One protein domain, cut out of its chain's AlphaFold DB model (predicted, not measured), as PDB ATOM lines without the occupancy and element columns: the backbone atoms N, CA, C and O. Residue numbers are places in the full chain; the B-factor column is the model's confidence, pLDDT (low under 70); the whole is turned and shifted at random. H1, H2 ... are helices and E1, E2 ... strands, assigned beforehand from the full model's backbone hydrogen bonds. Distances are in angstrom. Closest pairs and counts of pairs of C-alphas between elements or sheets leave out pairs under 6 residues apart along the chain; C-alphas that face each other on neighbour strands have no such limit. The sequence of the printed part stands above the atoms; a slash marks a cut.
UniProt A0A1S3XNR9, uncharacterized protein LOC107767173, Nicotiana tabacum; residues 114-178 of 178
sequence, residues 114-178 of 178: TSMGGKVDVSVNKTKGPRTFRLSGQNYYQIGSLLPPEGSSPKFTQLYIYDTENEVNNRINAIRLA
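Overview. This is residues 114 to 178 of the 178 residues of the protein "uncharacterized protein LOC107767173" of Nicotiana tabacum (UniProt A0A1S3XNR9). An elongated model in which a ribbon of two strands, E1 and E2, joins a small head of two helices, H2 and H3, to a loop with the short helix H1 at the far end. Residues 126 to 131 of that loop stick out, and the long stretch 143 to 155 runs from the ribbon to the head. The printed part has 65 residues, in the order E1, H1, E2, H2, H3; the sheet E1 - E2 is antiparallel, and the class is mixed, helices and strands. It is only just loose, close to extended, with a radius of gyration of the C-alphas of 16.1 A and spans of 48 by 26 by 18 A.

Arrangement. E1, residues 115 to 121, and E2, residues 134 to 142, are antiparallel neighbours at 158 degrees; N 117 and O 140 are 2.8 A apart and N 136 and O 119 2.9 A, within hydrogen-bond range. E2 bends by 98 degrees at residue 137. H1, residues 122 to 125, is apart from H2, residues 156 to 160, and from H3, residues 167 to 176. H2 and H3 touch, the closest C-alphas being those of Leu 159 and Glu 167, 5.9 A. E1 and H3 are apart, as are E2 and H3. In H3 every O i to N i+4 pair is within hydrogen-bond range; in H2 0 of 1 is, but 2 of 2 O i to N i+3 pairs are; H1 is too short for an i+4 pair, and its one i+3 pair is not within range.

Along the chain. E1 begins at C-alpha 115 (-17.038, 22.267, 3.219) and is 17.3 A long. H1 measures 6.4 A, E2 18.0 A and H2 8.1 A. H3, 14.5 A, ends at C-alpha 176 (-11.685, 37.938, 12.618).

Size, cuts and confidence. The C-alphas farthest apart, of Lys 128 and Glu 165, are 48.5 A apart. The printed part has no cut; the link E2 to H2 is long. The pLDDT is under 70 at residues 176 to 178.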
ATOM      1  N   THR A 114     -19.354  21.026   7.326       81.88
ATOM      2  CA  THR A 114     -18.774  20.497   6.089       81.88
ATOM      3  C   THR A 114     -18.397  21.624   5.143       81.88
ATOM      4  O   THR A 114     -19.156  22.586   5.006       81.88
ATOM      5  N   SER A 115     -17.290  21.473   4.421       80.25
ATOM      6  CA  SER A 115     -17.038  22.267   3.219       80.25
ATOM      7  C   SER A 115     -17.647  21.580   1.997       80.25
ATOM      8  O   SER A 115     -17.866  20.369   1.981       80.25
ATOM      9  N   MET A 116     -17.943  22.354   0.958       82.62
ATOM     10  CA  MET A 116     -18.353  21.815  -0.335       82.62
ATOM     11  C   MET A 116     -17.112  21.633  -1.212       82.62
ATOM     12  O   MET A 116     -16.357  22.582  -1.418       82.62
ATOM     13  N   GLY A 117     -16.906  20.417  -1.707       83.50
ATOM     14  CA  GLY A 117     -15.874  20.065  -2.673       83.50
ATOM     15  C   GLY A 117     -16.477  19.823  -4.056       83.50
ATOM     16  O   GLY A 117     -17.615  19.374  -4.190       83.50
ATOM     17  N   GLY A 118     -15.707  20.125  -5.096       85.81
ATOM     18  CA  GLY A 118     -16.120  19.932  -6.483       85.81
ATOM     19  C   GLY A 118     -15.105  20.520  -7.455       85.81
ATOM     20  O   GLY A 118     -14.194  21.252  -7.056       85.81
ATOM     21  N   LYS A 119     -15.245  20.198  -8.744       85.75
ATOM     22  CA  LYS A 119     -14.394  20.779  -9.785       85.75
ATOM     23  C   LYS A 119     -14.891  22.184 -10.100       85.75
ATOM     24  O   LYS A 119     -15.931  22.363 -10.738       85.75
ATOM     25  N   VAL A 120     -14.123  23.169  -9.652       85.19
ATOM     26  CA  VAL A 120     -14.368  24.579  -9.946       85.19
ATOM     27  C   VAL A 120     -13.842  24.903 -11.327       85.19
ATOM     28  O   VAL A 120     -12.646  24.798 -11.594       85.19
ATOM     29  N   ASP A 121     -14.732  25.355 -12.192       82.56
ATOM     30  CA  ASP A 121     -14.348  25.938 -13.455       82.56
ATOM     31  C   ASP A 121     -14.158  27.448 -13.301       82.56
ATOM     32  O   ASP A 121     -15.107  28.225 -13.195       82.56
ATOM     33  N   VAL A 122     -12.894  27.860 -13.290       79.94
ATOM     34  CA  VAL A 122     -12.486  29.263 -13.163       79.94
ATOM     35  C   VAL A 122     -12.523  30.019 -14.495       79.94
ATOM     36  O   VAL A 122     -12.374  31.241 -14.506       79.94
ATOM     37  N   SER A 123     -12.732  29.326 -15.620       80.38
ATOM     38  CA  SER A 123     -12.727  29.944 -16.951       80.38
ATOM     39  C   SER A 123     -13.935  30.849 -17.210       80.38
ATOM     40  O   SER A 123     -13.867  31.712 -18.083       80.38
ATOM     41  N   VAL A 124     -14.999  30.712 -16.414       80.12
ATOM     42  CA  VAL A 124     -16.260  31.455 -16.568       80.12
ATOM     43  C   VAL A 124     -16.164  32.945 -16.236       80.12
ATOM     44  O   VAL A 124     -17.035  33.708 -16.625       80.12
ATOM     45  N   ASN A 125     -15.101  33.383 -15.554       80.00
ATOM     46  CA  ASN A 125     -14.905  34.789 -15.170       80.00
ATOM     47  C   ASN A 125     -13.987  35.566 -16.128       80.00
ATOM     48  O   ASN A 125     -13.418  36.588 -15.748       80.00
ATOM     49  N   LYS A 126     -13.781  35.066 -17.352       77.56
ATOM     50  CA  LYS A 126     -12.931  35.719 -18.364       77.56
ATOM     51  C   LYS A 126     -13.625  36.877 -19.089       77.56
ATOM     52  O   LYS A 126     -12.954  37.668 -19.744       77.56
ATOM     53  N   THR A 127     -14.947  36.977 -18.989       75.56
ATOM     54  CA  THR A 127     -15.762  38.013 -19.632       75.56
ATOM     55  C   THR A 127     -16.118  39.139 -18.660       75.56
ATOM     56  O   THR A 127     -16.064  38.985 -17.440       75.56
ATOM     57  N   LYS A 128     -16.477  40.310 -19.204       74.06
ATOM     58  CA  LYS A 128     -17.019  41.419 -18.410       74.06
ATOM     59  C   LYS A 128     -18.436  41.052 -17.963       74.06
ATOM     60  O   LYS A 128     -19.357  41.065 -18.769       74.06
ATOM     61  N   GLY A 129     -18.595  40.729 -16.688       71.88
ATOM     62  CA  GLY A 129     -19.875  40.414 -16.062       71.88
ATOM     63  C   GLY A 129     -19.688  40.125 -14.571       71.88
ATOM     64  O   GLY A 129     -18.549  40.021 -14.102       71.88
ATOM     65  N   PRO A 130     -20.772  40.030 -13.789       78.38
ATOM     66  CA  PRO A 130     -20.695  39.643 -12.390       78.38
ATOM     67  C   PRO A 130     -20.011  38.298 -12.214       78.38
ATOM     68  O   PRO A 130     -20.201  37.361 -12.992       78.38
ATOM     69  N   ARG A 131     -19.190  38.223 -11.163       75.94
ATOM     70  CA  ARG A 131     -18.428  37.017 -10.867       75.94
ATOM     71  C   ARG A 131     -19.377  35.843 -10.691       75.94
ATOM     72  O   ARG A 131     -20.212  35.845  -9.792       75.94
ATOM     73  N   THR A 132     -19.173  34.831 -11.515       80.44
ATOM     74  CA  THR A 132     -19.926  33.586 -11.468       80.44
ATOM     75  C   THR A 132     -18.986  32.467 -11.049       80.44
ATOM     76  O   THR A 132     -17.808  32.452 -11.404       80.44
ATOM     77  N   PHE A 133     -19.478  31.524 -10.258       80.62
ATOM     78  CA  PHE A 133     -18.717  30.346  -9.871       80.62
ATOM     79  C   PHE A 133     -19.396  29.122 -10.467       80.62
ATOM     80  O   PHE A 133     -20.553  28.848 -10.155       80.62
ATOM     81  N   ARG A 134     -18.693  28.410 -11.352       83.25
ATOM     82  CA  ARG A 134     -19.210  27.203 -11.996       83.25
ATOM     83  C   ARG A 134     -18.610  25.976 -11.326       83.25
ATOM     84  O   ARG A 134     -17.400  25.768 -11.365       83.25
ATOM     85  N   LEU A 135     -19.473  25.167 -10.720       86.50
ATOM     86  CA  LEU A 135     -19.149  23.824 -10.249       86.50
ATOM     87  C   LEU A 135     -19.564  22.821 -11.318       86.50
ATOM     88  O   LEU A 135     -20.658  22.925 -11.869       86.50
ATOM     89  N   SER A 136     -18.692  21.867 -11.618       82.44
ATOM     90  CA  SER A 136     -18.938  20.828 -12.623       82.44
ATOM     91  C   SER A 136     -18.572  19.446 -12.091       82.44
ATOM     92  O   SER A 136     -17.748  19.309 -11.181       82.44
ATOM     93  N   GLY A 137     -19.172  18.414 -12.685       84.69
ATOM     94  CA  GLY A 137     -18.969  17.025 -12.282       84.69
ATOM     95  C   GLY A 137     -19.660  16.683 -10.961       84.69
ATOM     96  O   GLY A 137     -20.714  17.225 -10.630       84.69
ATOM     97  N   GLN A 138     -19.065  15.758 -10.208       84.88
ATOM     98  CA  GLN A 138     -19.601  15.309  -8.927       84.88
ATOM     99  C   GLN A 138     -19.231  16.292  -7.811       84.88
ATOM    100  O   GLN A 138     -18.059  16.447  -7.462       84.88
ATOM    101  N   ASN A 139     -20.248  16.926  -7.227       87.19
ATOM    102  CA  ASN A 139     -20.105  17.699  -5.998       87.19
ATOM    103  C   ASN A 139     -20.182  16.759  -4.794       87.19
ATOM    104  O   ASN A 139     -20.978  15.818  -4.778       87.19
ATOM    105  N   TYR A 140     -19.368  17.016  -3.779       86.75
ATOM    106  CA  TYR A 140     -19.329  16.211  -2.565       86.75
ATOM    107  C   TYR A 140     -19.149  17.098  -1.337       86.75
ATOM    108  O   TYR A 140     -18.535  18.164  -1.395       86.75
ATOM    109  N   TYR A 141     -19.689  16.659  -0.203       85.81
ATOM    110  CA  TYR A 141     -19.437  17.307   1.079       85.81
ATOM    111  C   TYR A 141     -18.143  16.755   1.668       85.81
ATOM    112  O   TYR A 141     -17.976  15.544   1.810       85.81
ATOM    113  N   GLN A 142     -17.218  17.646   1.999       80.19
ATOM    114  CA  GLN A 142     -15.970  17.307   2.660       80.19
ATOM    115  C   GLN A 142     -16.118  17.531   4.161       80.19
ATOM    116  O   GLN A 142     -16.326  18.651   4.633       80.19
ATOM    117  N   ILE A 143     -15.974  16.444   4.909       82.44
ATOM    118  CA  ILE A 143     -15.743  16.480   6.347       82.44
ATOM    119  C   ILE A 143     -14.234  16.325   6.517       82.44
ATOM    120  O   ILE A 143     -13.675  15.275   6.207       82.44
ATOM    121  N   GLY A 144     -13.567  17.407   6.916       73.00
ATOM    122  CA  GLY A 144     -12.134  17.382   7.195       73.00
ATOM    123  C   GLY A 144     -11.802  16.537   8.427       73.00
ATOM    124  O   GLY A 144     -12.690  16.112   9.166       73.00
ATOM    125  N   SER A 145     -10.507  16.327   8.671       82.19
ATOM    126  CA  SER A 145     -10.022  15.744   9.929       82.19
ATOM    127  C   SER A 145     -10.634  16.464  11.136       82.19
ATOM    128  O   SER A 145     -10.764  17.689  11.128       82.19
ATOM    129  N   LEU A 146     -10.960  15.714  12.190       84.00
ATOM    130  CA  LEU A 146     -11.450  16.283  13.450       84.00
ATOM    131  C   LEU A 146     -10.372  17.081  14.193       84.00
ATOM    132  O   LEU A 146     -10.700  17.958  14.987       84.00
ATOM    133  N   LEU A 147      -9.099  16.804  13.904       85.69
ATOM    134  CA  LEU A 147      -7.957  17.534  14.442       85.69
ATOM    135  C   LEU A 147      -7.336  18.424  13.355       85.69
ATOM    136  O   LEU A 147      -7.182  17.964  12.213       85.69
ATOM    137  N   PRO A 148      -6.968  19.676  13.682       84.12
ATOM    138  CA  PRO A 148      -6.194  20.515  12.788       84.12
ATOM    139  C   PRO A 148      -4.809  19.887  12.557       84.12
ATOM    140  O   PRO A 148      -4.237  19.297  13.477       84.12
ATOM    141  N   PRO A 149      -4.247  20.008  11.344       85.50
ATOM    142  CA  PRO A 149      -2.833  19.745  11.112       85.50
ATOM    143  C   PRO A 149      -1.941  20.517  12.090       85.50
ATOM    144  O   PRO A 149      -2.288  21.623  12.517       85.50
ATOM    145  N   GLU A 150      -0.775  19.960  12.403       84.88
ATOM    146  CA  GLU A 150       0.184  20.574  13.322       84.88
ATOM    147  C   GLU A 150       0.533  22.013  12.893       84.88
ATOM    148  O   GLU A 150       0.807  22.283  11.723       84.88
ATOM    149  N   GLY A 151       0.448  22.959  13.833       84.00
ATOM    150  CA  GLY A 151       0.705  24.383  13.590       84.00
ATOM    151  C   GLY A 151      -0.404  25.157  12.861       84.00
ATOM    152  O   GLY A 151      -0.250  26.356  12.633       84.00
ATOM    153  N   SER A 152      -1.524  24.522  12.501       83.88
ATOM    154  CA  SER A 152      -2.650  25.192  11.836       83.88
ATOM    155  C   SER A 152      -3.790  25.547  12.797       83.88
ATOM    156  O   SER A 152      -3.987  24.902  13.826       83.88
ATOM    157  N   SER A 153      -4.559  26.588  12.462       83.19
ATOM    158  CA  SER A 153      -5.755  26.960  13.223       83.19
ATOM    159  C   SER A 153      -6.947  26.046  12.892       83.19
ATOM    160  O   SER A 153      -7.104  25.644  11.733       83.19
ATOM    161  N   PRO A 154      -7.814  25.741  13.878       84.44
ATOM    162  CA  PRO A 154      -8.996  24.914  13.660       84.44
ATOM    163  C   PRO A 154     -10.003  25.595  12.722       84.44
ATOM    164  O   PRO A 154     -10.199  26.811  12.771       84.44
ATOM    165  N   LYS A 155     -10.669  24.804  11.870       80.88
ATOM    166  CA  LYS A 155     -11.686  25.261  10.902       80.88
ATOM    167  C   LYS A 155     -12.909  24.338  10.873       80.88
ATOM    168  O   LYS A 155     -12.797  23.139  11.125       80.88
ATOM    169  N   PHE A 156     -14.071  24.881  10.498       82.88
ATOM    170  CA  PHE A 156     -15.332  24.133  10.341       82.88
ATOM    171  C   PHE A 156     -15.672  23.303  11.595       82.88
ATOM    172  O   PHE A 156     -15.669  23.840  12.701       82.88
ATOM    173  N   THR A 157     -15.899  21.992  11.446       83.50
ATOM    174  CA  THR A 157     -16.170  21.051  12.548       83.50
ATOM    175  C   THR A 157     -15.128  21.110  13.674       83.50
ATOM    176  O   THR A 157     -15.485  20.953  14.839       83.50
ATOM    177  N   GLN A 158     -13.856  21.394  13.366       85.31
ATOM    178  CA  GLN A 158     -12.782  21.430  14.368       85.31
ATOM    179  C   GLN A 158     -13.016  22.515  15.430       85.31
ATOM    180  O   GLN A 158     -12.584  22.355  16.566       85.31
ATOM    181  N   LEU A 159     -13.753  23.584  15.099       84.62
ATOM    182  CA  LEU A 159     -14.088  24.668  16.032       84.62
ATOM    183  C   LEU A 159     -14.960  24.223  17.223       84.62
ATOM    184  O   LEU A 159     -15.112  24.998  18.166       84.62
ATOM    185  N   TYR A 160     -15.527  23.013  17.170       85.19
ATOM    186  CA  TYR A 160     -16.483  22.481  18.149       85.19
ATOM    187  C   TYR A 160     -16.041  21.174  18.822       85.19
ATOM    188  O   TYR A 160     -16.809  20.607  19.588       85.19
ATOM    189  N   ILE A 161     -14.893  20.609  18.434       83.06
ATOM    190  CA  ILE A 161     -14.477  19.267  18.889       83.06
ATOM    191  C   ILE A 161     -13.002  19.241  19.308       83.06
ATOM    192  O   ILE A 161     -12.627  18.441  20.158       83.06
ATOM    193  N   TYR A 162     -12.157  20.097  18.722       82.44
ATOM    194  CA  TYR A 162     -10.704  20.025  18.900       82.44
ATOM    195  C   TYR A 162     -10.229  20.371  20.320       82.44
ATOM    196  O   TYR A 162      -9.429  19.641  20.894       82.44
ATOM    197  N   ASP A 163     -10.701  21.491  20.865       82.88
ATOM    198  CA  ASP A 163     -10.281  22.015  22.165       82.88
ATOM    199  C   ASP A 163     -11.504  22.611  22.856       82.88
ATOM    200  O   ASP A 163     -11.863  23.767  22.610       82.88
ATOM    201  N   THR A 164     -12.138  21.791  23.696       80.94
ATOM    202  CA  THR A 164     -13.373  22.125  24.413       80.94
ATOM    203  C   THR A 164     -13.203  23.300  25.375       80.94
ATOM    204  O   THR A 164     -14.170  24.006  25.657       80.94
ATOM    205  N   GLU A 165     -11.987  23.538  25.875       86.81
ATOM    206  CA  GLU A 165     -11.709  24.632  26.810       86.81
ATOM    207  C   GLU A 165     -11.645  25.984  26.085       86.81
ATOM    208  O   GLU A 165     -12.112  26.994  26.615       86.81
ATOM    209  N   ASN A 166     -11.144  26.012  24.842       84.94
ATOM    210  CA  ASN A 166     -10.952  27.246  24.070       84.94
ATOM    211  C   ASN A 166     -11.902  27.427  22.871       84.94
ATOM    212  O   ASN A 166     -11.717  28.362  22.087       84.94
ATOM    213  N   GLU A 167     -12.950  26.609  22.709       84.06
ATOM    214  CA  GLU A 167     -13.851  26.653  21.536       84.06
ATOM    215  C   GLU A 167     -14.435  28.036  21.246       84.06
ATOM    216  O   GLU A 167     -14.616  28.421  20.090       84.06
ATOM    217  N   VAL A 168     -14.788  28.788  22.291       84.00
ATOM    218  CA  VAL A 168     -15.369  30.128  22.133       84.00
ATOM    219  C   VAL A 168     -14.338  31.079  21.527       84.00
ATOM    220  O   VAL A 168     -14.636  31.775  20.556       84.00
ATOM    221  N   ASN A 169     -13.107  31.058  22.038       86.06
ATOM    222  CA  ASN A 169     -12.012  31.880  21.524       86.06
ATOM    223  C   ASN A 169     -11.630  31.466  20.097       86.06
ATOM    224  O   ASN A 169     -11.466  32.326  19.232       86.06
ATOM    225  N   ASN A 170     -11.576  30.160  19.828       84.75
ATOM    226  CA  ASN A 170     -11.301  29.613  18.501       84.75
ATOM    227  C   ASN A 170     -12.344  30.079  17.475       84.75
ATOM    228  O   ASN A 170     -11.980  30.561  16.400       84.75
ATOM    229  N   ARG A 171     -13.638  30.034  17.826       85.00
ATOM    230  CA  ARG A 171     -14.725  30.538  16.970       85.00
ATOM    231  C   ARG A 171     -14.633  32.041  16.734       85.00
ATOM    232  O   ARG A 171     -14.764  32.474  15.595       85.00
ATOM    233  N   ILE A 172     -14.373  32.838  17.770       83.75
ATOM    234  CA  ILE A 172     -14.232  34.299  17.630       83.75
ATOM    235  C   ILE A 172     -13.050  34.650  16.718       83.75
ATOM    236  O   ILE A 172     -13.171  35.521  15.856       83.75
ATOM    237  N   ASN A 173     -11.919  33.965  16.876       83.31
ATOM    238  CA  ASN A 173     -10.734  34.204  16.058       83.31
ATOM    239  C   ASN A 173     -10.949  33.797  14.595       83.31
ATOM    240  O   ASN A 173     -10.494  34.510  13.705       83.31
ATOM    241  N   ALA A 174     -11.701  32.724  14.332       78.94
ATOM    242  CA  ALA A 174     -12.055  32.320  12.972       78.94
ATOM    243  C   ALA A 174     -12.868  33.390  12.218       78.94
ATOM    244  O   ALA A 174     -12.703  33.536  11.013       78.94
ATOM    245  N   ILE A 175     -13.697  34.176  12.921       74.69
ATOM    246  CA  ILE A 175     -14.463  35.289  12.328       74.69
ATOM    247  C   ILE A 175     -13.556  36.460  11.961       74.69
ATOM    248  O   ILE A 175     -13.748  37.085  10.929       74.69
ATOM    249  N   ARG A 176     -12.578  36.782  12.815       66.38
ATOM    250  CA  ARG A 176     -11.685  37.938  12.618       66.38
ATOM    251  C   ARG A 176     -10.715  37.767  11.446       66.38
ATOM    252  O   ARG A 176     -10.136  38.752  11.006       66.38
ATOM    253  N   LEU A 177     -10.502  36.529  11.006       58.59
ATOM    254  CA  LEU A 177      -9.590  36.166   9.919       58.59
ATOM    255  C   LEU A 177     -10.303  35.940   8.573       58.59
ATOM    256  O   LEU A 177      -9.619  35.654   7.589       58.59
ATOM    257  N   ALA A 178     -11.638  36.011   8.543       51.12
ATOM    258  CA  ALA A 178     -12.478  35.811   7.360       51.12
ATOM    259  C   ALA A 178     -12.866  37.149   6.716       51.12
ATOM    260  O   ALA A 178     -12.933  37.183   5.468       51.12
TER     261      ALA A 178